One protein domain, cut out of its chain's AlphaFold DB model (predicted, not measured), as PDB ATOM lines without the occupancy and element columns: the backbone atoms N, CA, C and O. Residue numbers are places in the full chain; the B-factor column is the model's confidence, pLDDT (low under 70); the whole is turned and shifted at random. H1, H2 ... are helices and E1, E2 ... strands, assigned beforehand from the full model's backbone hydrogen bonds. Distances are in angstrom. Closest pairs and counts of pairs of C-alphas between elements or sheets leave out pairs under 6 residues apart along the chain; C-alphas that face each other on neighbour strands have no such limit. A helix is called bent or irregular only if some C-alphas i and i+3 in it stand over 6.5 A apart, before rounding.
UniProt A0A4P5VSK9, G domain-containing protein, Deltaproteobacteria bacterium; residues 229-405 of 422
ATOM      1  N   THR A 229     -41.785   3.795 -14.096       86.62
ATOM      2  CA  THR A 229     -42.270   5.163 -13.932       86.62
ATOM      3  C   THR A 229     -43.509   5.146 -13.051       86.62
ATOM      4  O   THR A 229     -44.574   4.689 -13.469       86.62
ATOM      5  N   VAL A 230     -43.383   5.653 -11.826       89.75
ATOM      6  CA  VAL A 230     -44.494   5.754 -10.872       89.75
ATOM      7  C   VAL A 230     -45.059   7.168 -10.900       89.75
ATOM      8  O   VAL A 230     -44.358   8.134 -10.597       89.75
ATOM      9  N   GLY A 231     -46.335   7.300 -11.255       89.75
ATOM     10  CA  GLY A 231     -47.046   8.574 -11.225       89.75
ATOM     11  C   GLY A 231     -47.741   8.799  -9.888       89.75
ATOM     12  O   GLY A 231     -48.649   8.045  -9.546       89.75
ATOM     13  N   LEU A 232     -47.378   9.852  -9.155       89.38
ATOM     14  CA  LEU A 232     -48.142  10.326  -8.002       89.38
ATOM     15  C   LEU A 232     -49.119  11.412  -8.436       89.38
ATOM     16  O   LEU A 232     -48.733  12.449  -8.985       89.38
ATOM     17  N   VAL A 233     -50.393  11.163  -8.153       88.81
ATOM     18  CA  VAL A 233     -51.513  12.015  -8.561       88.81
ATOM     19  C   VAL A 233     -52.388  12.290  -7.344       88.81
ATOM     20  O   VAL A 233     -52.594  11.419  -6.504       88.81
ATOM     21  N   GLY A 234     -52.922  13.502  -7.237       86.50
ATOM     22  CA  GLY A 234     -53.860  13.870  -6.178       86.50
ATOM     23  C   GLY A 234     -54.010  15.379  -6.041       86.50
ATOM     24  O   GLY A 234     -53.214  16.148  -6.593       86.50
ATOM     25  N   SER A 235     -55.001  15.809  -5.268       83.12
ATOM     26  CA  SER A 235     -55.234  17.224  -4.966       83.12
ATOM     27  C   SER A 235     -54.046  17.866  -4.219       83.12
ATOM     28  O   SER A 235     -53.170  17.166  -3.690       83.12
ATOM     29  N   PRO A 236     -53.938  19.207  -4.192       80.12
ATOM     30  CA  PRO A 236     -52.982  19.895  -3.327       80.12
ATOM     31  C   PRO A 236     -53.122  19.449  -1.864       80.12
ATOM     32  O   PRO A 236     -54.219  19.138  -1.405       80.12
ATOM     33  N   SER A 237     -52.004  19.396  -1.138       82.25
ATOM     34  CA  SER A 237     -51.975  19.086   0.303       82.25
ATOM     35  C   SER A 237     -52.495  17.695   0.718       82.25
ATOM     36  O   SER A 237     -52.711  17.451   1.906       82.25
ATOM     37  N   THR A 238     -52.636  16.748  -0.221       87.44
ATOM     38  CA  THR A 238     -52.972  15.342   0.092       87.44
ATOM     39  C   THR A 238     -51.794  14.534   0.637       87.44
ATOM     40  O   THR A 238     -51.989  13.419   1.109       87.44
ATOM     41  N   GLY A 239     -50.580  15.094   0.617       85.31
ATOM     42  CA  GLY A 239     -49.358  14.447   1.107       85.31
ATOM     43  C   GLY A 239     -48.582  13.660   0.047       85.31
ATOM     44  O   GLY A 239     -47.873  12.724   0.394       85.31
ATOM     45  N   LYS A 240     -48.684  14.040  -1.236       87.88
ATOM     46  CA  LYS A 240     -47.864  13.470  -2.325       87.88
ATOM     47  C   LYS A 240     -46.364  13.596  -2.052       87.88
ATOM     48  O   LYS A 240     -45.635  12.637  -2.227       87.88
ATOM     49  N   ASP A 241     -45.921  14.757  -1.584       84.69
ATOM     50  CA  ASP A 241     -44.514  15.016  -1.265       84.69
ATOM     51  C   ASP A 241     -44.007  14.133  -0.117       84.69
ATOM     52  O   ASP A 241     -42.951  13.512  -0.218       84.69
ATOM     53  N   ALA A 242     -44.823  13.976   0.930       87.25
ATOM     54  CA  ALA A 242     -44.556  13.026   2.005       87.25
ATOM     55  C   ALA A 242     -44.489  11.580   1.485       87.25
ATOM     56  O   ALA A 242     -43.601  10.827   1.876       87.25
ATOM     57  N   ALA A 243     -45.375  11.203   0.557       88.75
ATOM     58  CA  ALA A 243     -45.344   9.893  -0.087       88.75
ATOM     59  C   ALA A 243     -44.055   9.677  -0.892       88.75
ATOM     60  O   ALA A 243     -43.453   8.613  -0.794       88.75
ATOM     61  N   ILE A 244     -43.610  10.684  -1.654       87.06
ATOM     62  CA  ILE A 244     -42.367  10.621  -2.435       87.06
ATOM     63  C   ILE A 244     -41.174  10.376  -1.514       87.06
ATOM     64  O   ILE A 244     -40.371   9.474  -1.759       87.06
ATOM     65  N   ARG A 245     -41.101  11.130  -0.418       86.31
ATOM     66  CA  ARG A 245     -40.044  10.988   0.580       86.31
ATOM     67  C   ARG A 245     -40.070   9.626   1.259       86.31
ATOM     68  O   ARG A 245     -39.039   8.965   1.331       86.31
ATOM     69  N   ALA A 246     -41.234   9.187   1.724       87.50
ATOM     70  CA  ALA A 246     -41.360   7.962   2.500       87.50
ATOM     71  C   ALA A 246     -41.205   6.684   1.651       87.50
ATOM     72  O   ALA A 246     -40.647   5.701   2.131       87.50
ATOM     73  N   LEU A 247     -41.670   6.691   0.394       87.50
ATOM     74  CA  LEU A 247     -41.596   5.531  -0.507       87.50
ATOM     75  C   LEU A 247     -40.303   5.473  -1.319       87.50
ATOM     76  O   LEU A 247     -39.824   4.378  -1.598       87.50
ATOM     77  N   PHE A 248     -39.766   6.625  -1.734       85.81
ATOM     78  CA  PHE A 248     -38.643   6.688  -2.675       85.81
ATOM     79  C   PHE A 248     -37.384   7.349  -2.107       85.81
ATOM     80  O   PHE A 248     -36.372   7.399  -2.802       85.81
ATOM     81  N   GLY A 249     -37.421   7.864  -0.873       82.25
ATOM     82  CA  GLY A 249     -36.264   8.505  -0.237       82.25
ATOM     83  C   GLY A 249     -35.849   9.829  -0.888       82.25
ATOM     84  O   GLY A 249     -34.707  10.254  -0.738       82.25
ATOM     85  N   ILE A 250     -36.748  10.469  -1.641       76.69
ATOM     86  CA  ILE A 250     -36.498  11.742  -2.325       76.69
ATOM     87  C   ILE A 250     -37.125  12.889  -1.527       76.69
ATOM     88  O   ILE A 250     -38.329  12.880  -1.275       76.69
ATOM     89  N   ASP A 251     -36.349  13.928  -1.221       69.38
ATOM     90  CA  ASP A 251     -36.902  15.179  -0.698       69.38
ATOM     91  C   ASP A 251     -37.504  16.036  -1.818       69.38
ATOM     92  O   ASP A 251     -36.851  16.319  -2.827       69.38
ATOM     93  N   SER A 252     -38.733  16.523  -1.611       58.72
ATOM     94  CA  SER A 252     -39.470  17.289  -2.624       58.72
ATOM     95  C   SER A 252     -38.787  18.578  -3.084       58.72
ATOM     96  O   SER A 252     -39.014  19.023  -4.207       58.72
ATOM     97  N   GLY A 253     -37.905  19.154  -2.259       54.19
ATOM     98  CA  GLY A 253     -37.096  20.324  -2.621       54.19
ATOM     99  C   GLY A 253     -36.006  20.040  -3.660       54.19
ATOM    100  O   GLY A 253     -35.467  20.977  -4.240       54.19
ATOM    101  N   ASN A 254     -35.696  18.766  -3.915       48.47
ATOM    102  CA  ASN A 254     -34.716  18.332  -4.909       48.47
ATOM    103  C   ASN A 254     -35.371  17.880  -6.232       48.47
ATOM    104  O   ASN A 254     -34.682  17.431  -7.150       48.47
ATOM    105  N   ILE A 255     -36.702  17.987  -6.339       51.00
ATOM    106  CA  ILE A 255     -37.445  17.613  -7.541       51.00
ATOM    107  C   ILE A 255     -37.369  18.769  -8.544       51.00
ATOM    108  O   ILE A 255     -38.020  19.802  -8.388       51.00
ATOM    109  N   SER A 256     -36.580  18.587  -9.604       47.28
ATOM    110  CA  SER A 256     -36.472  19.573 -10.683       47.28
ATOM    111  C   SER A 256     -37.645  19.444 -11.668       47.28
ATOM    112  O   SER A 256     -37.897  18.346 -12.175       47.28
ATOM    113  N   PRO A 257     -38.359  20.535 -11.995       50.75
ATOM    114  CA  PRO A 257     -39.241  20.549 -13.156       50.75
ATOM    115  C   PRO A 257     -38.402  20.394 -14.430       50.75
ATOM    116  O   PRO A 257     -37.314  20.964 -14.545       50.75
ATOM    117  N   VAL A 258     -38.898  19.639 -15.411       49.72
ATOM    118  CA  VAL A 258     -38.236  19.566 -16.721       49.72
ATOM    119  C   VAL A 258     -38.343  20.929 -17.405       49.72
ATOM    120  O   VAL A 258     -39.440  21.475 -17.554       49.72
ATOM    121  N   ALA A 259     -37.199  21.486 -17.817       35.03
ATOM    122  CA  ALA A 259     -37.132  22.761 -18.522       35.03
ATOM    123  C   ALA A 259     -37.999  22.709 -19.795       35.03
ATOM    124  O   ALA A 259     -37.778  21.872 -20.665       35.03
ATOM    125  N   GLY A 260     -39.001  23.590 -19.878       41.00
ATOM    126  CA  GLY A 260     -39.953  23.657 -20.996       41.00
ATOM    127  C   GLY A 260     -41.358  23.112 -20.711       41.00
ATOM    128  O   GLY A 260     -42.232  23.262 -21.558       41.00
ATOM    129  N   SER A 261     -41.630  22.537 -19.531       49.22
ATOM    130  CA  SER A 261     -42.987  22.100 -19.170       49.22
ATOM    131  C   SER A 261     -43.811  23.244 -18.569       49.22
ATOM    132  O   SER A 261     -43.656  23.616 -17.403       49.22
ATOM    133  N   THR A 262     -44.732  23.807 -19.344       37.75
ATOM    134  CA  THR A 262     -45.725  24.743 -18.810       37.75
ATOM    135  C   THR A 262     -46.779  23.952 -18.014       37.75
ATOM    136  O   THR A 262     -47.551  23.195 -18.592       37.75
ATOM    137  N   LYS A 263     -46.802  24.166 -16.684       50.69
ATOM    138  CA  LYS A 263     -47.776  23.701 -15.659       50.69
ATOM    139  C   LYS A 263     -47.550  22.336 -14.968       50.69
ATOM    140  O   LYS A 263     -48.490  21.586 -14.718       50.69
ATOM    141  N   THR A 264     -46.333  22.142 -14.447       56.88
ATOM    142  CA  THR A 264     -46.021  21.370 -13.211       56.88
ATOM    143  C   THR A 264     -46.023  19.836 -13.283       56.88
ATOM    144  O   THR A 264     -46.440  19.178 -12.336       56.88
ATOM    145  N   VAL A 265     -45.515  19.235 -14.364       60.44
ATOM    146  CA  VAL A 265     -45.088  17.824 -14.301       60.44
ATOM    147  C   VAL A 265     -43.635  17.784 -13.842       60.44
ATOM    148  O   VAL A 265     -42.736  18.199 -14.576       60.44
ATOM    149  N   ASN A 266     -43.404  17.284 -12.631       64.94
ATOM    150  CA  ASN A 266     -42.058  17.143 -12.098       64.94
ATOM    151  C   ASN A 266     -41.614  15.685 -12.208       64.94
ATOM    152  O   ASN A 266     -42.337  14.789 -11.772       64.94
ATOM    153  N   ILE A 267     -40.436  15.448 -12.782       67.44
ATOM    154  CA  ILE A 267     -39.909  14.103 -13.027       67.44
ATOM    155  C   ILE A 267     -38.561  13.998 -12.348       67.44
ATOM    156  O   ILE A 267     -37.672  14.806 -12.608       67.44
ATOM    157  N   GLN A 268     -38.383  12.968 -11.536       66.38
ATOM    158  CA  GLN A 268     -37.098  12.701 -10.919       66.38
ATOM    159  C   GLN A 268     -36.737  11.230 -11.029       66.38
ATOM    160  O   GLN A 268     -37.554  10.354 -10.753       66.38
ATOM    161  N   ARG A 269     -35.484  10.966 -11.407       68.69
ATOM    162  CA  ARG A 269     -34.894   9.640 -11.254       68.69
ATOM    163  C   ARG A 269     -34.550   9.421  -9.784       68.69
ATOM    164  O   ARG A 269     -33.909  10.280  -9.176       68.69
ATOM    165  N   VAL A 270     -34.945   8.281  -9.230       68.94
ATOM    166  CA  VAL A 270     -34.636   7.933  -7.839       68.94
ATOM    167  C   VAL A 270     -33.116   7.801  -7.657       68.94
ATOM    168  O   VAL A 270     -32.463   7.143  -8.474       68.94
ATOM    169  N   PRO A 271     -32.514   8.450  -6.640       59.19
ATOM    170  CA  PRO A 271     -31.090   8.310  -6.345       59.19
ATOM    171  C   PRO A 271     -30.708   6.848  -6.095       59.19
ATOM    172  O   PRO A 271     -31.425   6.125  -5.414       59.19
ATOM    173  N   GLY A 272     -29.586   6.398  -6.659       57.94
ATOM    174  CA  GLY A 272     -29.132   5.004  -6.542       57.94
ATOM    175  C   GLY A 272     -29.891   4.000  -7.418       57.94
ATOM    176  O   GLY A 272     -29.342   2.942  -7.710       57.94
ATOM    177  N   ALA A 273     -31.082   4.348  -7.913       62.78
ATOM    178  CA  ALA A 273     -31.778   3.555  -8.913       62.78
ATOM    179  C   ALA A 273     -31.208   3.817 -10.311       62.78
ATOM    180  O   ALA A 273     -30.804   4.931 -10.679       62.78
ATOM    181  N   THR A 274     -31.214   2.767 -11.113       59.41
ATOM    182  CA  THR A 274     -30.730   2.778 -12.481       59.41
ATOM    183  C   THR A 274     -31.813   3.288 -13.432       59.41
ATOM    184  O   THR A 274     -31.511   4.060 -14.347       59.41
ATOM    185  N   ALA A 275     -33.072   2.896 -13.211       66.56
ATOM    186  CA  ALA A 275     -34.171   3.169 -14.139       66.56
ATOM    187  C   ALA A 275     -35.530   3.466 -13.464       66.56
ATOM    188  O   ALA A 275     -36.570   3.357 -14.108       66.56
ATOM    189  N   LEU A 276     -35.553   3.879 -12.196       74.62
ATOM    190  CA  LEU A 276     -36.787   4.274 -11.509       74.62
ATOM    191  C   LEU A 276     -37.030   5.785 -11.597       74.62
ATOM    192  O   LEU A 276     -36.186   6.583 -11.187       74.62
ATOM    193  N   TYR A 277     -38.206   6.166 -12.085       78.62
ATOM    194  CA  TYR A 277     -38.664   7.542 -12.226       78.62
ATOM    195  C   TYR A 277     -39.939   7.761 -11.425       78.62
ATOM    196  O   TYR A 277     -40.868   6.954 -11.455       78.62
ATOM    197  N   VAL A 278     -39.997   8.899 -10.750       79.62
ATOM    198  CA  VAL A 278     -41.172   9.364 -10.025       79.62
ATOM    199  C   VAL A 278     -41.684  10.613 -10.717       79.62
ATOM    200  O   VAL A 278     -40.931  11.561 -10.944       79.62
ATOM    201  N   VAL A 279     -42.966  10.596 -11.069       79.12
ATOM    202  CA  VAL A 279     -43.650  11.712 -11.719       79.12
ATOM    203  C   VAL A 279     -44.646  12.299 -10.729       79.12
ATOM    204  O   VAL A 279     -45.636  11.654 -10.396       79.12
ATOM    205  N   ASN A 280     -44.397  13.516 -10.251       76.50
ATOM    206  CA  ASN A 280     -45.351  14.254  -9.429       76.50
ATOM    207  C   ASN A 280     -46.227  15.107 -10.345       76.50
ATOM    208  O   ASN A 280     -45.724  15.962 -11.080       76.50
ATOM    209  N   THR A 281     -47.533  14.858 -10.302       69.38
ATOM    210  CA  THR A 281     -48.523  15.577 -11.103       69.38
ATOM    211  C   THR A 281     -49.610  16.162 -10.201       69.38
ATOM    212  O   THR A 281     -50.091  15.483  -9.283       69.38
ATOM    213  N   PRO A 282     -50.042  17.414 -10.438       65.25
ATOM    214  CA  PRO A 282     -51.315  17.895  -9.920       65.25
ATOM    215  C   PRO A 282     -52.461  17.007 -10.424       65.25
ATOM    216  O   PRO A 282     -52.286  16.230 -11.364       65.25
ATOM    217  N   GLY A 283     -53.645  17.139  -9.819       59.81
ATOM    218  CA  GLY A 283     -54.853  16.453 -10.288       59.81
ATOM    219  C   GLY A 283     -55.026  16.542 -11.811       59.81
ATOM    220  O   GLY A 283     -54.917  17.628 -12.386       59.81
ATOM    221  N   LEU A 284     -55.247  15.393 -12.461       60.12
ATOM    222  CA  LEU A 284     -55.233  15.261 -13.923       60.12
ATOM    223  C   LEU A 284     -56.269  16.155 -14.624       60.12
ATOM    224  O   LEU A 284     -56.033  16.554 -15.764       60.12
ATOM    225  N   GLY A 285     -57.371  16.514 -13.956       51.59
ATOM    226  CA  GLY A 285     -58.424  17.376 -14.497       51.59
ATOM    227  C   GLY A 285     -57.950  18.764 -14.949       51.59
ATOM    228  O   GLY A 285     -58.461  19.274 -15.943       51.59
ATOM    229  N   ASP A 286     -56.932  19.334 -14.295       47.75
ATOM    230  CA  ASP A 286     -56.369  20.650 -14.654       47.75
ATOM    231  C   ASP A 286     -55.176  20.532 -15.622       47.75
ATOM    232  O   ASP A 286     -54.857  21.455 -16.377       47.75
ATOM    233  N   VAL A 287     -54.509  19.376 -15.599       52.97
ATOM    234  CA  VAL A 287     -53.267  19.110 -16.329       52.97
ATOM    235  C   VAL A 287     -53.584  18.872 -17.812       52.97
ATOM    236  O   VAL A 287     -53.042  19.558 -18.671       52.97
ATOM    237  N   VAL A 288     -54.551  18.014 -18.152       52.69
ATOM    238  CA  VAL A 288     -54.778  17.564 -19.546       52.69
ATOM    239  C   VAL A 288     -55.060  18.701 -20.549       52.69
ATOM    240  O   VAL A 288     -54.657  18.594 -21.707       52.69
ATOM    241  N   GLN A 289     -55.677  19.814 -20.136       50.41
ATOM    242  CA  GLN A 289     -56.029  20.910 -21.055       50.41
ATOM    243  C   GLN A 289     -54.871  21.862 -21.407       50.41
ATOM    244  O   GLN A 289     -55.018  22.665 -22.326       50.41
ATOM    245  N   SER A 290     -53.725  21.812 -20.711       51.62
ATOM    246  CA  SER A 290     -52.657  22.821 -20.884       51.62
ATOM    247  C   SER A 290     -51.220  22.281 -20.916       51.62
ATOM    248  O   SER A 290     -50.275  23.039 -20.710       51.62
ATOM    249  N   VAL A 291     -51.051  20.990 -21.209       57.38
ATOM    250  CA  VAL A 291     -49.752  20.294 -21.191       57.38
ATOM    251  C   VAL A 291     -49.060  20.314 -22.558       57.38
ATOM    252  O   VAL A 291     -49.693  20.053 -23.584       57.38
ATOM    253  N   THR A 292     -47.749  20.581 -22.557       60.03
ATOM    254  CA  THR A 292     -46.877  20.524 -23.745       60.03
ATOM    255  C   THR A 292     -46.701  19.088 -24.257       60.03
ATOM    256  O   THR A 292     -46.929  18.121 -23.526       60.03
ATOM    257  N   ASP A 293     -46.281  18.908 -25.510       58.12
ATOM    258  CA  ASP A 293     -46.128  17.566 -26.092       58.12
ATOM    259  C   ASP A 293     -45.079  16.712 -25.351       58.12
ATOM    260  O   ASP A 293     -45.232  15.494 -25.244       58.12
ATOM    261  N   GLU A 294     -44.076  17.341 -24.737       52.91
ATOM    262  CA  GLU A 294     -43.060  16.682 -23.909       52.91
ATOM    263  C   GLU A 294     -43.659  16.092 -22.628       52.91
ATOM    264  O   GLU A 294     -43.379  14.950 -22.261       52.91
ATOM    265  N   ALA A 295     -44.529  16.834 -21.941       58.56
ATOM    266  CA  ALA A 295     -45.155  16.340 -20.720       58.56
ATOM    267  C   ALA A 295     -46.256  15.302 -21.017       58.56
ATOM    268  O   ALA A 295     -46.437  14.370 -20.232       58.56
ATOM    269  N   LYS A 296     -46.912  15.358 -22.188       64.12
ATOM    270  CA  LYS A 296     -47.776  14.259 -22.661       64.12
ATOM    271  C   LYS A 296     -46.992  12.962 -22.877       64.12
ATOM    272  O   LYS A 296     -47.477  11.901 -22.488       64.12
ATOM    273  N   GLN A 297     -45.785  13.032 -23.447       61.84
ATOM    274  CA  GLN A 297     -44.922  11.853 -23.616       61.84
ATOM    275  C   GLN A 297     -44.575  11.224 -22.265       61.84
ATOM    276  O   GLN A 297     -44.733  10.024 -22.069       61.84
ATOM    277  N   VAL A 298     -44.202  12.044 -21.286       62.31
ATOM    278  CA  VAL A 298     -43.885  11.579 -19.928       62.31
ATOM    279  C   VAL A 298     -45.077  10.885 -19.273       62.31
ATOM    280  O   VAL A 298     -44.935   9.784 -18.744       62.31
ATOM    281  N   LEU A 299     -46.263  11.496 -19.337       69.38
ATOM    282  CA  LEU A 299     -47.491  10.896 -18.811       69.38
ATOM    283  C   LEU A 299     -47.822   9.571 -19.518       69.38
ATOM    284  O   LEU A 299     -48.298   8.626 -18.881       69.38
ATOM    285  N   ALA A 300     -47.519   9.462 -20.816       70.00
ATOM    286  CA  ALA A 300     -47.659   8.220 -21.569       70.00
ATOM    287  C   ALA A 300     -46.702   7.120 -21.074       70.00
ATOM    288  O   ALA A 300     -47.077   5.949 -21.121       70.00
ATOM    289  N   HIS A 301     -45.544   7.467 -20.508       74.50
ATOM    290  CA  HIS A 301     -44.563   6.509 -19.979       74.50
ATOM    291  C   HIS A 301     -44.813   6.040 -18.541       74.50
ATOM    292  O   HIS A 301     -44.113   5.143 -18.090       74.50
ATOM    293  N   ILE A 302     -45.800   6.596 -17.827       85.44
ATOM    294  CA  ILE A 302     -46.168   6.107 -16.486       85.44
ATOM    295  C   ILE A 302     -46.561   4.623 -16.566       85.44
ATOM    296  O   ILE A 302     -47.406   4.270 -17.380       85.44
ATOM    297  N   ASP A 303     -45.982   3.763 -15.735       88.06
ATOM    298  CA  ASP A 303     -46.339   2.343 -15.682       88.06
ATOM    299  C   ASP A 303     -47.487   2.107 -14.692       88.06
ATOM    300  O   ASP A 303     -48.394   1.323 -14.965       88.06
ATOM    301  N   VAL A 304     -47.478   2.821 -13.561       92.94
ATOM    302  CA  VAL A 304     -48.464   2.686 -12.478       92.94
ATOM    303  C   VAL A 304     -48.778   4.034 -11.832       92.94
ATOM    304  O   VAL A 304     -47.909   4.905 -11.736       92.94
ATOM    305  N   TYR A 305     -50.008   4.196 -11.342       93.50
ATOM    306  CA  TYR A 305     -50.432   5.381 -10.598       93.50
ATOM    307  C   TYR A 305     -50.612   5.096  -9.108       93.50
ATOM    308  O   TYR A 305     -51.274   4.135  -8.723       93.50
ATOM    309  N   LEU A 306     -50.100   6.001  -8.280       95.19
ATOM    310  CA  LEU A 306     -50.424   6.130  -6.865       95.19
ATOM    311  C   LEU A 306     -51.321   7.361  -6.695       95.19
ATOM    312  O   LEU A 306     -50.862   8.502  -6.792       95.19
ATOM    313  N   TYR A 307     -52.615   7.131  -6.483       94.75
ATOM    314  CA  TYR A 307     -53.606   8.189  -6.343       94.75
ATOM    315  C   TYR A 307     -53.842   8.521  -4.867       94.75
ATOM    316  O   TYR A 307     -54.428   7.721  -4.143       94.75
ATOM    317  N   VAL A 308     -53.390   9.692  -4.417       93.88
ATOM    318  CA  VAL A 308     -53.377  10.087  -3.000       93.88
ATOM    319  C   VAL A 308     -54.535  11.027  -2.667       93.88
ATOM    320  O   VAL A 308     -54.606  12.149  -3.178       93.88
ATOM    321  N   VAL A 309     -55.392  10.598  -1.738       93.31
ATOM    322  CA  VAL A 309     -56.547  11.336  -1.200       93.31
ATOM    323  C   VAL A 309     -56.293  11.707   0.260       93.31
ATOM    324  O   VAL A 309     -55.754  10.903   1.011       93.31
ATOM    325  N   ASN A 310     -56.694  12.908   0.684       92.00
ATOM    326  CA  ASN A 310     -56.631  13.303   2.095       92.00
ATOM    327  C   ASN A 310     -57.841  12.752   2.877       92.00
ATOM    328  O   ASN A 310     -58.981  13.090   2.550       92.00
ATOM    329  N   ALA A 311     -57.596  11.986   3.944       91.19
ATOM    330  CA  ALA A 311     -58.620  11.476   4.856       91.19
ATOM    331  C   ALA A 311     -59.449  12.579   5.545       91.19
ATOM    332  O   ALA A 311     -60.625  12.384   5.838       91.19
ATOM    333  N   GLU A 312     -58.899  13.769   5.774       85.62
ATOM    334  CA  GLU A 312     -59.677  14.870   6.364       85.62
ATOM    335  C   GLU A 312     -60.671  15.472   5.359       85.62
ATOM    336  O   GLU A 312     -61.777  15.867   5.719       85.62
ATOM    337  N   GLY A 313     -60.266  15.545   4.086       80.44
ATOM    338  CA  GLY A 313     -61.007  16.231   3.025       80.44
ATOM    339  C   GLY A 313     -62.101  15.387   2.371       80.44
ATOM    340  O   GLY A 313     -63.047  15.948   1.810       80.44
ATOM    341  N   GLY A 314     -62.001  14.058   2.446       82.31
ATOM    342  CA  GLY A 314     -62.959  13.181   1.773       82.31
ATOM    343  C   GLY A 314     -62.616  12.909   0.316       82.31
ATOM    344  O   GLY A 314     -61.763  13.547  -0.295       82.31
ATOM    345  N   VAL A 315     -63.361  11.967  -0.261       90.62
ATOM    346  CA  VAL A 315     -63.468  11.814  -1.713       90.62
ATOM    347  C   VAL A 315     -64.539  12.792  -2.195       90.62
ATOM    348  O   VAL A 315     -65.730  12.551  -1.970       90.62
ATOM    349  N   GLN A 316     -64.130  13.895  -2.824       90.44
ATOM    350  CA  GLN A 316     -65.046  14.867  -3.423       90.44
ATOM    351  C   GLN A 316     -65.160  14.638  -4.937       90.44
ATOM    352  O   GLN A 316     -64.574  13.715  -5.510       90.44
ATOM    353  N   ALA A 317     -65.962  15.469  -5.609       88.44
ATOM    354  CA  ALA A 317     -66.208  15.343  -7.047       88.44
ATOM    355  C   ALA A 317     -64.920  15.472  -7.879       88.44
ATOM    356  O   ALA A 317     -64.759  14.761  -8.872       88.44
ATOM    357  N   ARG A 318     -63.998  16.343  -7.449       84.69
ATOM    358  CA  ARG A 318     -62.691  16.522  -8.086       84.69
ATOM    359  C   ARG A 318     -61.844  15.259  -7.962       84.69
ATOM    360  O   ARG A 318     -61.339  14.780  -8.973       84.69
ATOM    361  N   GLU A 319     -61.743  14.685  -6.762       89.56
ATOM    362  CA  GLU A 319     -60.943  13.479  -6.557       89.56
ATOM    363  C   GLU A 319     -61.481  12.300  -7.374       89.56
ATOM    364  O   GLU A 319     -60.728  11.536  -7.977       89.56
ATOM    365  N   LEU A 320     -62.808  12.185  -7.453       90.62
ATOM    366  CA  LEU A 320     -63.462  11.162  -8.256       90.62
ATOM    367  C   LEU A 320     -63.174  11.325  -9.755       90.62
ATOM    368  O   LEU A 320     -62.958  10.327 -10.446       90.62
ATOM    369  N   ALA A 321     -63.174  12.559 -10.265       88.25
ATOM    370  CA  ALA A 321     -62.849  12.842 -11.660       88.25
ATOM    371  C   ALA A 321     -61.390  12.481 -11.984       88.25
ATOM    372  O   ALA A 321     -61.141  11.773 -12.961       88.25
ATOM    373  N   ASP A 322     -60.445  12.886 -11.130       87.12
ATOM    374  CA  ASP A 322     -59.023  12.585 -11.311       87.12
ATOM    375  C   ASP A 322     -58.744  11.076 -11.235       87.12
ATOM    376  O   ASP A 322     -58.055  10.527 -12.097       87.12
ATOM    377  N   TYR A 323     -59.320  10.373 -10.253       90.75
ATOM    378  CA  TYR A 323     -59.163   8.922 -10.120       90.75
ATOM    379  C   TYR A 323     -59.711   8.172 -11.342       90.75
ATOM    380  O   TYR A 323     -59.077   7.244 -11.855       90.75
ATOM    381  N   ARG A 324     -60.872   8.595 -11.859       90.25
ATOM    382  CA  ARG A 324     -61.448   8.037 -13.091       90.25
ATOM    383  C   ARG A 324     -60.559   8.297 -14.303       90.25
ATOM    384  O   ARG A 324     -60.420   7.394 -15.123       90.25
ATOM    385  N   ALA A 325     -59.930   9.467 -14.397       86.31
ATOM    386  CA  ALA A 325     -58.980   9.770 -15.464       86.31
ATOM    387  C   ALA A 325     -57.744   8.853 -15.403       86.31
ATOM    388  O   ALA A 325     -57.361   8.286 -16.427       86.31
ATOM    389  N   CYS A 326     -57.181   8.616 -14.208       88.00
ATOM    390  CA  CYS A 326     -56.101   7.641 -14.026       88.00
ATOM    391  C   CYS A 326     -56.528   6.251 -14.510       88.00
ATOM    392  O   CYS A 326     -55.816   5.616 -15.283       88.00
ATOM    393  N   ARG A 327     -57.717   5.787 -14.113       89.88
ATOM    394  CA  ARG A 327     -58.230   4.472 -14.523       89.88
ATOM    395  C   ARG A 327     -58.518   4.371 -16.021       89.88
ATOM    396  O   ARG A 327     -58.270   3.324 -16.613       89.88
ATOM    397  N   ALA A 328     -59.018   5.441 -16.635       87.56
ATOM    398  CA  ALA A 328     -59.311   5.491 -18.066       87.56
ATOM    399  C   ALA A 328     -58.051   5.367 -18.939       87.56
ATOM    400  O   ALA A 328     -58.151   4.969 -20.095       87.56
ATOM    401  N   SER A 329     -56.863   5.638 -18.385       83.88
ATOM    402  CA  SER A 329     -55.587   5.422 -19.082       83.88
ATOM    403  C   SER A 329     -55.245   3.943 -19.329       83.88
ATOM    404  O   SER A 329     -54.287   3.655 -20.044       83.88
ATOM    405  N   GLY A 330     -55.977   3.006 -18.712       87.31
ATOM    406  CA  GLY A 330     -55.706   1.566 -18.791       87.31
ATOM    407  C   GLY A 330     -54.522   1.096 -17.940       87.31
ATOM    408  O   GLY A 330     -54.182  -0.085 -17.971       87.31
ATOM    409  N   LYS A 331     -53.898   1.994 -17.173       89.81
ATOM    410  CA  LYS A 331     -52.771   1.684 -16.286       89.81
ATOM    411  C   LYS A 331     -53.270   1.282 -14.892       89.81
ATOM    412  O   LYS A 331     -54.302   1.801 -14.456       89.81
ATOM    413  N   PRO A 332     -52.558   0.402 -14.166       94.94
ATOM    414  CA  PRO A 332     -52.890   0.082 -12.779       94.94
ATOM    415  C   PRO A 332     -52.885   1.329 -11.885       94.94
ATOM    416  O   PRO A 332     -51.995   2.176 -11.993       94.94
ATOM    417  N   VAL A 333     -53.868   1.435 -10.985       95.56
ATOM    418  CA  VAL A 333     -54.030   2.579 -10.075       95.56
ATOM    419  C   VAL A 333     -54.252   2.081  -8.654       95.56
ATOM    420  O   VAL A 333     -55.249   1.415  -8.397       95.56
ATOM    421  N   LEU A 334     -53.378   2.472  -7.730       97.44
ATOM    422  CA  LEU A 334     -53.555   2.271  -6.295       97.44
ATOM    423  C   LEU A 334     -54.177   3.522  -5.672       97.44
ATOM    424  O   LEU A 334     -53.582   4.599  -5.720       97.44
ATOM    425  N   ALA A 335     -55.362   3.389  -5.080       96.69
ATOM    426  CA  ALA A 335     -55.976   4.448  -4.289       96.69
ATOM    427  C   ALA A 335     -55.408   4.442  -2.863       96.69
ATOM    428  O   ALA A 335     -55.472   3.435  -2.159       96.69
ATOM    429  N   LEU A 336     -54.873   5.579  -2.433       96.81
ATOM    430  CA  LEU A 336     -54.219   5.771  -1.146       96.81
ATOM    431  C   LEU A 336     -54.981   6.820  -0.349       96.81
ATOM    432  O   LEU A 336     -54.970   8.001  -0.699       96.81
ATOM    433  N   VAL A 337     -55.634   6.404   0.732       96.31
ATOM    434  CA  VAL A 337     -56.248   7.343   1.679       96.31
ATOM    435  C   VAL A 337     -55.191   7.710   2.706       96.31
ATOM    436  O   VAL A 337     -54.878   6.903   3.573       96.31
ATOM    437  N   ASN A 338     -54.614   8.901   2.570       95.06
ATOM    438  CA  ASN A 338     -53.522   9.398   3.400       95.06
ATOM    439  C   ASN A 338     -54.026  10.189   4.615       95.06
ATOM    440  O   ASN A 338     -55.134  10.721   4.590       95.06
ATOM    441  N   LYS A 339     -53.176  10.331   5.637       93.31
ATOM    442  CA  LYS A 339     -53.455  10.993   6.925       93.31
ATOM    443  C   LYS A 339     -54.479  10.270   7.804       93.31
ATOM    444  O   LYS A 339     -55.296  10.884   8.487       93.31
ATOM    445  N   ILE A 340     -54.479   8.938   7.767       93.50
ATOM    446  CA  ILE A 340     -55.404   8.130   8.579       93.50
ATOM    447  C   ILE A 340     -55.129   8.208  10.086       93.50
ATOM    448  O   ILE A 340     -55.958   7.749  10.869       93.50
ATOM    449  N   ASP A 341     -53.963   8.714  10.481       91.12
ATOM    450  CA  ASP A 341     -53.575   8.991  11.865       91.12
ATOM    451  C   ASP A 341     -54.452  10.082  12.493       91.12
ATOM    452  O   ASP A 341     -54.746  10.021  13.683       91.12
ATOM    453  N   LEU A 342     -54.957  11.014  11.679       89.44
ATOM    454  CA  LEU A 342     -55.852  12.087  12.116       89.44
ATOM    455  C   LEU A 342     -57.310  11.625  12.287       89.44
ATOM    456  O   LEU A 342     -58.142  12.350  12.835       89.44
ATOM    457  N   LEU A 343     -57.652  10.419  11.820       89.81
ATOM    458  CA  LEU A 343     -58.995   9.871  11.976       89.81
ATOM    459  C   LEU A 343     -59.196   9.321  13.389       89.81
ATOM    460  O   LEU A 343     -58.392   8.545  13.905       89.81
ATOM    461  N   ARG A 344     -60.351   9.632  13.983       89.50
ATOM    462  CA  ARG A 344     -60.759   9.026  15.256       89.50
ATOM    463  C   ARG A 344     -60.889   7.506  15.088       89.50
ATOM    464  O   ARG A 344     -61.555   7.079  14.139       89.50
ATOM    465  N   PRO A 345     -60.368   6.682  16.020       87.38
ATOM    466  CA  PRO A 345     -60.411   5.221  15.899       87.38
ATOM    467  C   PRO A 345     -61.813   4.662  15.629       87.38
ATOM    468  O   PRO A 345     -61.974   3.795  14.778       87.38
ATOM    469  N   ALA A 346     -62.835   5.222  16.284       89.19
ATOM    470  CA  ALA A 346     -64.227   4.797  16.131       89.19
ATOM    471  C   ALA A 346     -64.837   5.101  14.746       89.19
ATOM    472  O   ALA A 346     -65.780   4.431  14.336       89.19
ATOM    473  N   ASP A 347     -64.327   6.102  14.020       88.94
ATOM    474  CA  ASP A 347     -64.862   6.499  12.708       88.94
ATOM    475  C   ASP A 347     -64.050   5.943  11.532       88.94
ATOM    476  O   ASP A 347     -64.517   5.982  10.390       88.94
ATOM    477  N   LYS A 348     -62.842   5.436  11.800       90.19
ATOM    478  CA  LYS A 348     -61.857   5.058  10.783       90.19
ATOM    479  C   LYS A 348     -62.402   4.031   9.794       90.19
ATOM    480  O   LYS A 348     -62.356   4.267   8.591       90.19
ATOM    481  N   GLU A 349     -62.965   2.926  10.278       91.38
ATOM    482  CA  GLU A 349     -63.494   1.862   9.410       91.38
ATOM    483  C   GLU A 349     -64.645   2.353   8.527       91.38
ATOM    484  O   GLU A 349     -64.640   2.132   7.314       91.38
ATOM    485  N   ARG A 350     -65.597   3.092   9.114       92.38
ATOM    486  CA  ARG A 350     -66.735   3.665   8.379       92.38
ATOM    487  C   ARG A 350     -66.260   4.619   7.286       92.38
ATOM    488  O   ARG A 350     -66.775   4.574   6.171       92.38
ATOM    489  N   TYR A 351     -65.287   5.470   7.603       92.69
ATOM    490  CA  TYR A 351     -64.727   6.422   6.651       92.69
ATOM    491  C   TYR A 351     -64.028   5.714   5.484       92.69
ATOM    492  O   TYR A 351     -64.264   6.047   4.324       92.69
ATOM    493  N   LEU A 352     -63.196   4.707   5.770       93.81
ATOM    494  CA  LEU A 352     -62.486   3.951   4.737       93.81
ATOM    495  C   LEU A 352     -63.452   3.190   3.820       93.81
ATOM    496  O   LEU A 352     -63.254   3.172   2.604       93.81
ATOM    497  N   ALA A 353     -64.521   2.615   4.378       93.25
ATOM    498  CA  ALA A 353     -65.565   1.956   3.599       93.25
ATOM    499  C   ALA A 353     -66.284   2.933   2.651       93.25
ATOM    500  O   ALA A 353     -66.456   2.622   1.470       93.25
ATOM    501  N   ASP A 354     -66.645   4.125   3.137       94.00
ATOM    502  CA  ASP A 354     -67.276   5.180   2.331       94.00
ATOM    503  C   ASP A 354     -66.342   5.692   1.221       94.00
ATOM    504  O   ASP A 354     -66.736   5.765   0.054       94.00
ATOM    505  N   ALA A 355     -65.077   5.973   1.545       94.19
ATOM    506  CA  ALA A 355     -64.084   6.424   0.572       94.19
ATOM    507  C   ALA A 355     -63.864   5.389  -0.545       94.19
ATOM    508  O   ALA A 355     -63.872   5.740  -1.730       94.19
ATOM    509  N   ARG A 356     -63.731   4.103  -0.190       95.69
ATOM    510  CA  ARG A 356     -63.578   3.013  -1.165       95.69
ATOM    511  C   ARG A 356     -64.806   2.878  -2.061       95.69
ATOM    512  O   ARG A 356     -64.657   2.729  -3.275       95.69
ATOM    513  N   ALA A 357     -66.007   2.959  -1.484       94.25
ATOM    514  CA  ALA A 357     -67.259   2.892  -2.232       94.25
ATOM    515  C   ALA A 357     -67.382   4.051  -3.234       94.25
ATOM    516  O   ALA A 357     -67.655   3.817  -4.413       94.25
ATOM    517  N   LYS A 358     -67.089   5.286  -2.803       94.44
ATOM    518  CA  LYS A 358     -67.114   6.481  -3.663       94.44
ATOM    519  C   LYS A 358     -66.144   6.384  -4.834       94.44
ATOM    520  O   LYS A 358     -66.521   6.701  -5.959       94.44
ATOM    521  N   LEU A 359     -64.918   5.916  -4.592       93.25
ATOM    522  CA  LEU A 359     -63.928   5.702  -5.653       93.25
ATOM    523  C   LEU A 359     -64.261   4.492  -6.535       93.25
ATOM    524  O   LEU A 359     -63.748   4.393  -7.647       93.25
ATOM    525  N   SER A 360     -65.115   3.578  -6.059       94.25
ATOM    526  CA  SER A 360     -65.339   2.269  -6.684       94.25
ATOM    527  C   SER A 360     -64.015   1.517  -6.897       94.25
ATOM    528  O   SER A 360     -63.782   0.904  -7.943       94.25
ATOM    529  N   ALA A 361     -63.122   1.623  -5.909       92.06
ATOM    530  CA  ALA A 361     -61.804   1.008  -5.938       92.06
ATOM    531  C   ALA A 361     -61.888  -0.471  -5.500       92.06
ATOM    532  O   ALA A 361     -62.544  -0.772  -4.490       92.06
ATOM    533  N   PRO A 362     -61.235  -1.401  -6.227       93.56
ATOM    534  CA  PRO A 362     -61.060  -2.777  -5.770       93.56
ATOM    535  C   PRO A 362     -60.349  -2.825  -4.416       93.56
ATOM    536  O   PRO A 362     -59.486  -1.999  -4.136       93.56
ATOM    537  N   GLU A 363     -60.675  -3.815  -3.586       91.94
ATOM    538  CA  GLU A 363     -60.040  -3.984  -2.271       91.94
ATOM    539  C   GLU A 363     -58.521  -4.176  -2.378       91.94
ATOM    540  O   GLU A 363     -57.769  -3.597  -1.604       91.94
ATOM    541  N   ALA A 364     -58.060  -4.903  -3.401       92.31
ATOM    542  CA  ALA A 364     -56.637  -5.119  -3.656       92.31
ATOM    543  C   ALA A 364     -55.869  -3.849  -4.075       92.31
ATOM    544  O   ALA A 364     -54.640  -3.851  -3.997       92.31
ATOM    545  N   ASP A 365     -56.579  -2.796  -4.499       95.69
ATOM    546  CA  ASP A 365     -56.041  -1.547  -5.055       95.69
ATOM    547  C   ASP A 365     -56.469  -0.321  -4.227       95.69
ATOM    548  O   ASP A 365     -56.547   0.804  -4.732       95.69
ATOM    549  N   PHE A 366     -56.763  -0.533  -2.944       97.06
ATOM    550  CA  PHE A 366     -57.143   0.509  -2.001       97.06
ATOM    551  C   PHE A 366     -56.418   0.296  -0.674       97.06
ATOM    552  O   PHE A 366     -56.613  -0.729  -0.025       97.06
ATOM    553  N   LEU A 367     -55.606   1.267  -0.248       96.75
ATOM    554  CA  LEU A 367     -54.855   1.176   1.003       96.75
ATOM    555  C   LEU A 367     -55.010   2.438   1.870       96.75
ATOM    556  O   LEU A 367     -54.870   3.559   1.371       96.75
ATOM    557  N   PRO A 368     -55.265   2.277   3.181       95.50
ATOM    558  CA  PRO A 368     -55.144   3.357   4.150       95.50
ATOM    559  C   PRO A 368     -53.666   3.578   4.505       95.50
ATOM    560  O   PRO A 368     -52.962   2.630   4.849       95.50
ATOM    561  N   VAL A 369     -53.196   4.825   4.465       95.44
ATOM    562  CA  VAL A 369     -51.792   5.181   4.725       95.44
ATOM    563  C   VAL A 369     -51.655   6.450   5.570       95.44
ATOM    564  O   VAL A 369     -52.560   7.280   5.652       95.44
ATOM    565  N   ALA A 370     -50.496   6.620   6.196       93.88
ATOM    566  CA  ALA A 370     -50.057   7.895   6.756       93.88
ATOM    567  C   ALA A 370     -48.561   8.044   6.479       93.88
ATOM    568  O   ALA A 370     -47.749   7.388   7.126       93.88
ATOM    569  N   PHE A 371     -48.197   8.851   5.482       90.75
ATOM    570  CA  PHE A 371     -46.796   8.972   5.054       90.75
ATOM    571  C   PHE A 371     -45.924   9.803   5.997       90.75
ATOM    572  O   PHE A 371     -44.730   9.545   6.098       90.75
ATOM    573  N   ASP A 372     -46.524  10.782   6.669       89.00
ATOM    574  CA  ASP A 372     -45.864  11.685   7.616       89.00
ATOM    575  C   ASP A 372     -46.830  11.952   8.784       89.00
ATOM    576  O   ASP A 372     -47.476  13.002   8.822       89.00
ATOM    577  N   PRO A 373     -47.074  10.943   9.644       88.75
ATOM    578  CA  PRO A 373     -48.007  11.089  10.750       88.75
ATOM    579  C   PRO A 373     -47.420  11.982  11.842       88.75
ATOM    580  O   PRO A 373     -46.201  12.079  12.003       88.75
ATOM    581  N   MET A 374     -48.289  12.589  12.649       81.25
ATOM    582  CA  MET A 374     -47.822  13.364  13.801       81.25
ATOM    583  C   MET A 374     -47.077  12.433  14.781       81.25
ATOM    584  O   MET A 374     -47.632  11.386  15.130       81.25
ATOM    585  N   PRO A 375     -45.872  12.793  15.278       81.25
ATOM    586  CA  PRO A 375     -45.087  11.929  16.173       81.25
ATOM    587  C   PRO A 375     -45.827  11.510  17.450       81.25
ATOM    588  O   PRO A 375     -45.554  10.465  18.033       81.25
ATOM    589  N   GLU A 376     -46.780  12.336  17.880       82.38
ATOM    590  CA  GLU A 376     -47.656  12.110  19.033       82.38
ATOM    591  C   GLU A 376     -48.711  11.020  18.775       82.38
ATOM    592  O   GLU A 376     -49.204  10.399  19.715       82.38
ATOM    593  N   LEU A 377     -49.062  10.793  17.506       80.12
ATOM    594  CA  LEU A 377     -50.117   9.876  17.072       80.12
ATOM    595  C   LEU A 377     -49.556   8.556  16.533       80.12
ATOM    596  O   LEU A 377     -50.190   7.513  16.698       80.12
ATOM    597  N   ALA A 378     -48.377   8.580  15.907       80.75
ATOM    598  CA  ALA A 378     -47.695   7.374  15.455       80.75
ATOM    599  C   ALA A 378     -46.163   7.531  15.476       80.75
ATOM    600  O   ALA A 378     -45.643   8.586  15.117       80.75
ATOM    601  N   PRO A 379     -45.419   6.459  15.814       78.69
ATOM    602  CA  PRO A 379     -43.955   6.485  15.885       78.69
ATOM    603  C   PRO A 379     -43.266   6.512  14.509       78.69
ATOM    604  O   PRO A 379     -42.046   6.637  14.434       78.69
ATOM    605  N   GLY A 380     -44.018   6.351  13.418       83.56
ATOM    606  CA  GLY A 380     -43.498   6.338  12.057       83.56
ATOM    607  C   GLY A 380     -44.604   6.123  11.023       83.56
ATOM    608  O   GLY A 380     -45.767   5.953  11.401       83.56
ATOM    609  N   PRO A 381     -44.263   6.126   9.724       89.62
ATOM    610  CA  PRO A 381     -45.257   6.053   8.662       89.62
ATOM    611  C   PRO A 381     -46.058   4.743   8.673       89.62
ATOM    612  O   PRO A 381     -45.534   3.671   8.974       89.62
ATOM    613  N   ILE A 382     -47.330   4.824   8.281       91.50
ATOM    614  CA  ILE A 382     -48.282   3.707   8.283       91.50
ATOM    615  C   ILE A 382     -48.582   3.287   6.840       91.50
ATOM    616  O   ILE A 382     -48.879   4.135   5.997       91.50
ATOM    617  N   GLY A 383     -48.558   1.980   6.563       90.88
ATOM    618  CA  GLY A 383     -48.985   1.413   5.278       90.88
ATOM    619  C   GLY A 383     -47.898   1.332   4.194       90.88
ATOM    620  O   GLY A 383     -48.184   0.938   3.064       90.88
ATOM    621  N   LEU A 384     -46.651   1.722   4.493       91.56
ATOM    622  CA  LEU A 384     -45.554   1.730   3.510       91.56
ATOM    623  C   LEU A 384     -45.244   0.336   2.947       91.56
ATOM    624  O   LEU A 384     -45.008   0.192   1.746       91.56
ATOM    625  N   ALA A 385     -45.236  -0.686   3.806       90.81
ATOM    626  CA  ALA A 385     -44.907  -2.053   3.412       90.81
ATOM    627  C   ALA A 385     -45.961  -2.625   2.453       90.81
ATOM    628  O   ALA A 385     -45.626  -3.313   1.488       90.81
ATOM    629  N   GLU A 386     -47.225  -2.289   2.681       93.56
ATOM    630  CA  GLU A 386     -48.373  -2.679   1.876       93.56
ATOM    631  C   GLU A 386     -48.350  -1.980   0.516       93.56
ATOM    632  O   GLU A 386     -48.520  -2.642  -0.510       93.56
ATOM    633  N   VAL A 387     -48.045  -0.676   0.481       94.44
ATOM    634  CA  VAL A 387     -47.856   0.064  -0.780       94.44
ATOM    635  C   VAL A 387     -46.696  -0.519  -1.584       94.44
ATOM    636  O   VAL A 387     -46.837  -0.756  -2.785       94.44
ATOM    637  N   ARG A 388     -45.560  -0.818  -0.939       92.81
ATOM    638  CA  ARG A 388     -44.420  -1.459  -1.610       92.81
ATOM    639  C   ARG A 388     -44.779  -2.846  -2.132       92.81
ATOM    640  O   ARG A 388     -44.445  -3.169  -3.265       92.81
ATOM    641  N   SER A 389     -45.483  -3.650  -1.342       93.19
ATOM    642  CA  SER A 389     -45.926  -4.989  -1.752       93.19
ATOM    643  C   SER A 389     -46.881  -4.927  -2.946       93.19
ATOM    644  O   SER A 389     -46.780  -5.745  -3.860       93.19
ATOM    645  N   TRP A 390     -47.772  -3.930  -2.978       95.62
ATOM    646  CA  TRP A 390     -48.628  -3.659  -4.130       95.62
ATOM    647  C   TRP A 390     -47.803  -3.300  -5.370       95.62
ATOM    648  O   TRP A 390     -47.994  -3.913  -6.418       95.62
ATOM    649  N   LEU A 391     -46.851  -2.367  -5.240       93.62
ATOM    650  CA  LEU A 391     -45.970  -1.957  -6.338       93.62
ATOM    651  C   LEU A 391     -45.190  -3.147  -6.897       93.62
ATOM    652  O   LEU A 391     -45.214  -3.358  -8.102       93.62
ATOM    653  N   VAL A 392     -44.558  -3.952  -6.038       91.88
ATOM    654  CA  VAL A 392     -43.804  -5.147  -6.450       91.88
ATOM    655  C   VAL A 392     -44.699  -6.107  -7.231       91.88
ATOM    656  O   VAL A 392     -44.350  -6.499  -8.339       91.88
ATOM    657  N   ARG A 393     -45.880  -6.439  -6.696       93.81
ATOM    658  CA  ARG A 393     -46.819  -7.363  -7.347       93.81
ATOM    659  C   ARG A 393     -47.266  -6.863  -8.720       93.81
ATOM    660  O   ARG A 393     -47.302  -7.635  -9.673       93.81
ATOM    661  N   VAL A 394     -47.649  -5.592  -8.818       92.81
ATOM    662  CA  VAL A 394     -48.160  -5.016 -10.068       92.81
ATOM    663  C   VAL A 394     -47.048  -4.872 -11.099       92.81
ATOM    664  O   VAL A 394     -47.253  -5.209 -12.260       92.81
ATOM    665  N   LEU A 395     -45.869  -4.408 -10.688       89.00
ATOM    666  CA  LEU A 395     -44.729  -4.223 -11.581       89.00
ATOM    667  C   LEU A 395     -44.184  -5.560 -12.099       89.00
ATOM    668  O   LEU A 395     -43.909  -5.654 -13.292       89.00
ATOM    669  N   ASP A 396     -44.116  -6.603 -11.267       86.62
ATOM    670  CA  ASP A 396     -43.755  -7.955 -11.723       86.62
ATOM    671  C   ASP A 396     -44.794  -8.500 -12.720       86.62
ATOM    672  O   ASP A 396     -44.434  -9.028 -13.771       86.62
ATOM    673  N   GLY A 397     -46.089  -8.248 -12.481       84.25
ATOM    674  CA  GLY A 397     -47.159  -8.557 -13.438       84.25
ATOM    675  C   GLY A 397     -47.055  -7.800 -14.772       84.25
ATOM    676  O   GLY A 397     -47.522  -8.292 -15.796       84.25
ATOM    677  N   LEU A 398     -46.410  -6.628 -14.782       83.19
ATOM    678  CA  LEU A 398     -46.075  -5.862 -15.988       83.19
ATOM    679  C   LEU A 398     -44.719  -6.268 -16.603       83.19
ATOM    680  O   LEU A 398     -44.288  -5.655 -17.583       83.19
ATOM    681  N   GLY A 399     -44.034  -7.267 -16.036       76.69
ATOM    682  CA  GLY A 399     -42.712  -7.723 -16.472       76.69
ATOM    683  C   GLY A 399     -41.578  -6.736 -16.173       76.69
ATOM    684  O   GLY A 399     -40.552  -6.761 -16.856       76.69
ATOM    685  N   LYS A 400     -41.763  -5.835 -15.201       82.00
ATOM    686  CA  LYS A 400     -40.779  -4.818 -14.804       82.00
ATOM    687  C   LYS A 400     -39.835  -5.344 -13.725       82.00
ATOM    688  O   LYS A 400     -40.200  -6.184 -12.908       82.00
ATOM    689  N   ASP A 401     -38.615  -4.812 -13.705       75.12
ATOM    690  CA  ASP A 401     -37.570  -5.225 -12.766       75.12
ATOM    691  C   ASP A 401     -37.730  -4.542 -11.397       75.12
ATOM    692  O   ASP A 401     -37.328  -3.396 -11.198       75.12
ATOM    693  N   THR A 402     -38.339  -5.237 -10.435       80.31
ATOM    694  CA  THR A 402     -38.661  -4.668  -9.117       80.31
ATOM    695  C   THR A 402     -37.445  -4.436  -8.220       80.31
ATOM    696  O   THR A 402     -37.601  -3.799  -7.179       80.31
ATOM    697  N   SER A 403     -36.246  -4.915  -8.585       74.44
ATOM    698  CA  SER A 403     -35.019  -4.632  -7.817       74.44
ATOM    699  C   SER A 403     -34.618  -3.157  -7.851       74.44
ATOM    700  O   SER A 403     -33.818  -2.720  -7.034       74.44
ATOM    701  N   GLU A 404     -35.170  -2.387  -8.790       74.25
ATOM    702  CA  GLU A 404     -34.971  -0.939  -8.895       74.25
ATOM    703  C   GLU A 404     -35.757  -0.144  -7.838       74.25
ATOM    704  O   GLU A 404     -35.495   1.044  -7.646       74.25
ATOM    705  N   LEU A 405     -36.736  -0.763  -7.158       80.69
ATOM    706  CA  LEU A 405     -37.463  -0.113  -6.068       80.69
ATOM    707  C   LEU A 405     -36.557   0.018  -4.836       80.69
ATOM    708  O   LEU A 405     -36.013  -0.995  -4.385       80.69
TER     709      LEU A 405
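This is residues 229 to 405 of the 422 residues of the protein "G domain-containing protein" of Deltaproteobacteria bacterium (UniProt A0A4P5VSK9). A strongly twisted sheet of six strands makes the core, with helices packed over both of its faces: H3, H4 and H5 cover one face, H1 and H6 the other, so that the whole has three layers. The short helix H2 packs on H4, off the sheet, and two long stretches with no named element, residues 249 to 265 and 369 to 383, loop away from the middle. The printed part has 177 residues with six named helices and six named strands, in the order E1 H1 E2 E3 H2 H3 E4 H4 E5 H5 E6 H6; its class is mixed, helices and strands. The sheet is mixed, in the order E2 E3 E1 E4 E5 E6, with E2 antiparallel to E3 and the other neighbours parallel. The whole is compact, with a radius of gyration of the C-alphas of 15.6 A and spans of 47 by 34 by 32 A.

In the sheet, E4, residues 304 to 310, is an inner strand between E1, residues 229 to 234, and E5, residues 333 to 338. E1 and E4 are parallel at 23 degrees, with N 306 and O 231 within hydrogen-bond range at 2.8 A. E4 and E5 are parallel at 25 degrees, with N 336 and O 307 at 2.8 A. Beside E1 runs E3, residues 276 to 282, parallel at 21 degrees, with N 232 and O 279 at 2.8 A. The edge strand E2, residues 266 to 269, forms a hairpin with E3, antiparallel at 167 degrees, with N 278 and O 268 at 2.8 A. The other edge strand, E6, residues 366 to 368, is parallel to E5 at 19 degrees, with N 367 and O 335 at 2.9 A. From edge to edge the strands' lines turn by 92 degrees. H4, residues 317 to 328, has a height of 9.5 A over the sheet and runs along the strands, at 10 degrees to E4 on the local plane; the closest C-alphas of the two are those of Tyr 307 and Tyr 323, 6.8 A apart. H3, residues 293 to 300, is on the same face and runs across the strands, at 70 degrees to E3 on the local plane. H1, residues 240 to 248, is on the opposite face from H4. H6, residues 384 to 397, lies over E4 at a height of 9.2 A. With its residues 384 to 388 alone H6 only just touches H1, with 3 pairs of C-alphas within 8 A, the closest those of Leu 247 and Leu 384 at 6.8 A. H5, residues 345 to 359, has a height of 9.4 A over the sheet; it is irregular, with C-alphas 346 and 349 7.4 A apart. H2, residues 284 to 287, is not on the sheet but touches H4, the closest C-alphas being those of Leu 284 and Asp 322 at 5.3 A. E4, H4, E5 and E5, H5, E6 are strand-helix-strand units, two parallel neighbour strands joined through a helix, with right-handed crossovers. E3, H2 H3, E4 is a split unit, with E1 between its strands, and is also right-handed. Every O i to N i+4 pair is within hydrogen-bond range in H1, H3, H4 and H6, and 9 of 11 are in H5; H2 is too short for such a pair.

E1 begins at C-alpha 229, at (-42.270, 5.163, -13.932). E3 is 20.0 A long and E4 19.8 A, from C-alpha 304 at (-48.464, 2.686, -12.478). H4 measures 16.3 A, H5 21.8 A and H6 19.9 A, ending at C-alpha 397, at (-47.159, -8.557, -13.438).

The C-alphas farthest apart are those of Gly 260 and Ala 346, at 48.2 A. The printed part has no cut. The links from H1 to E2 and from E6 to H6 are long, with 17 and 15 residues. The mean pLDDT of the printed part is 80.6; residues 251 to 275 and 281 to 299 are under 70.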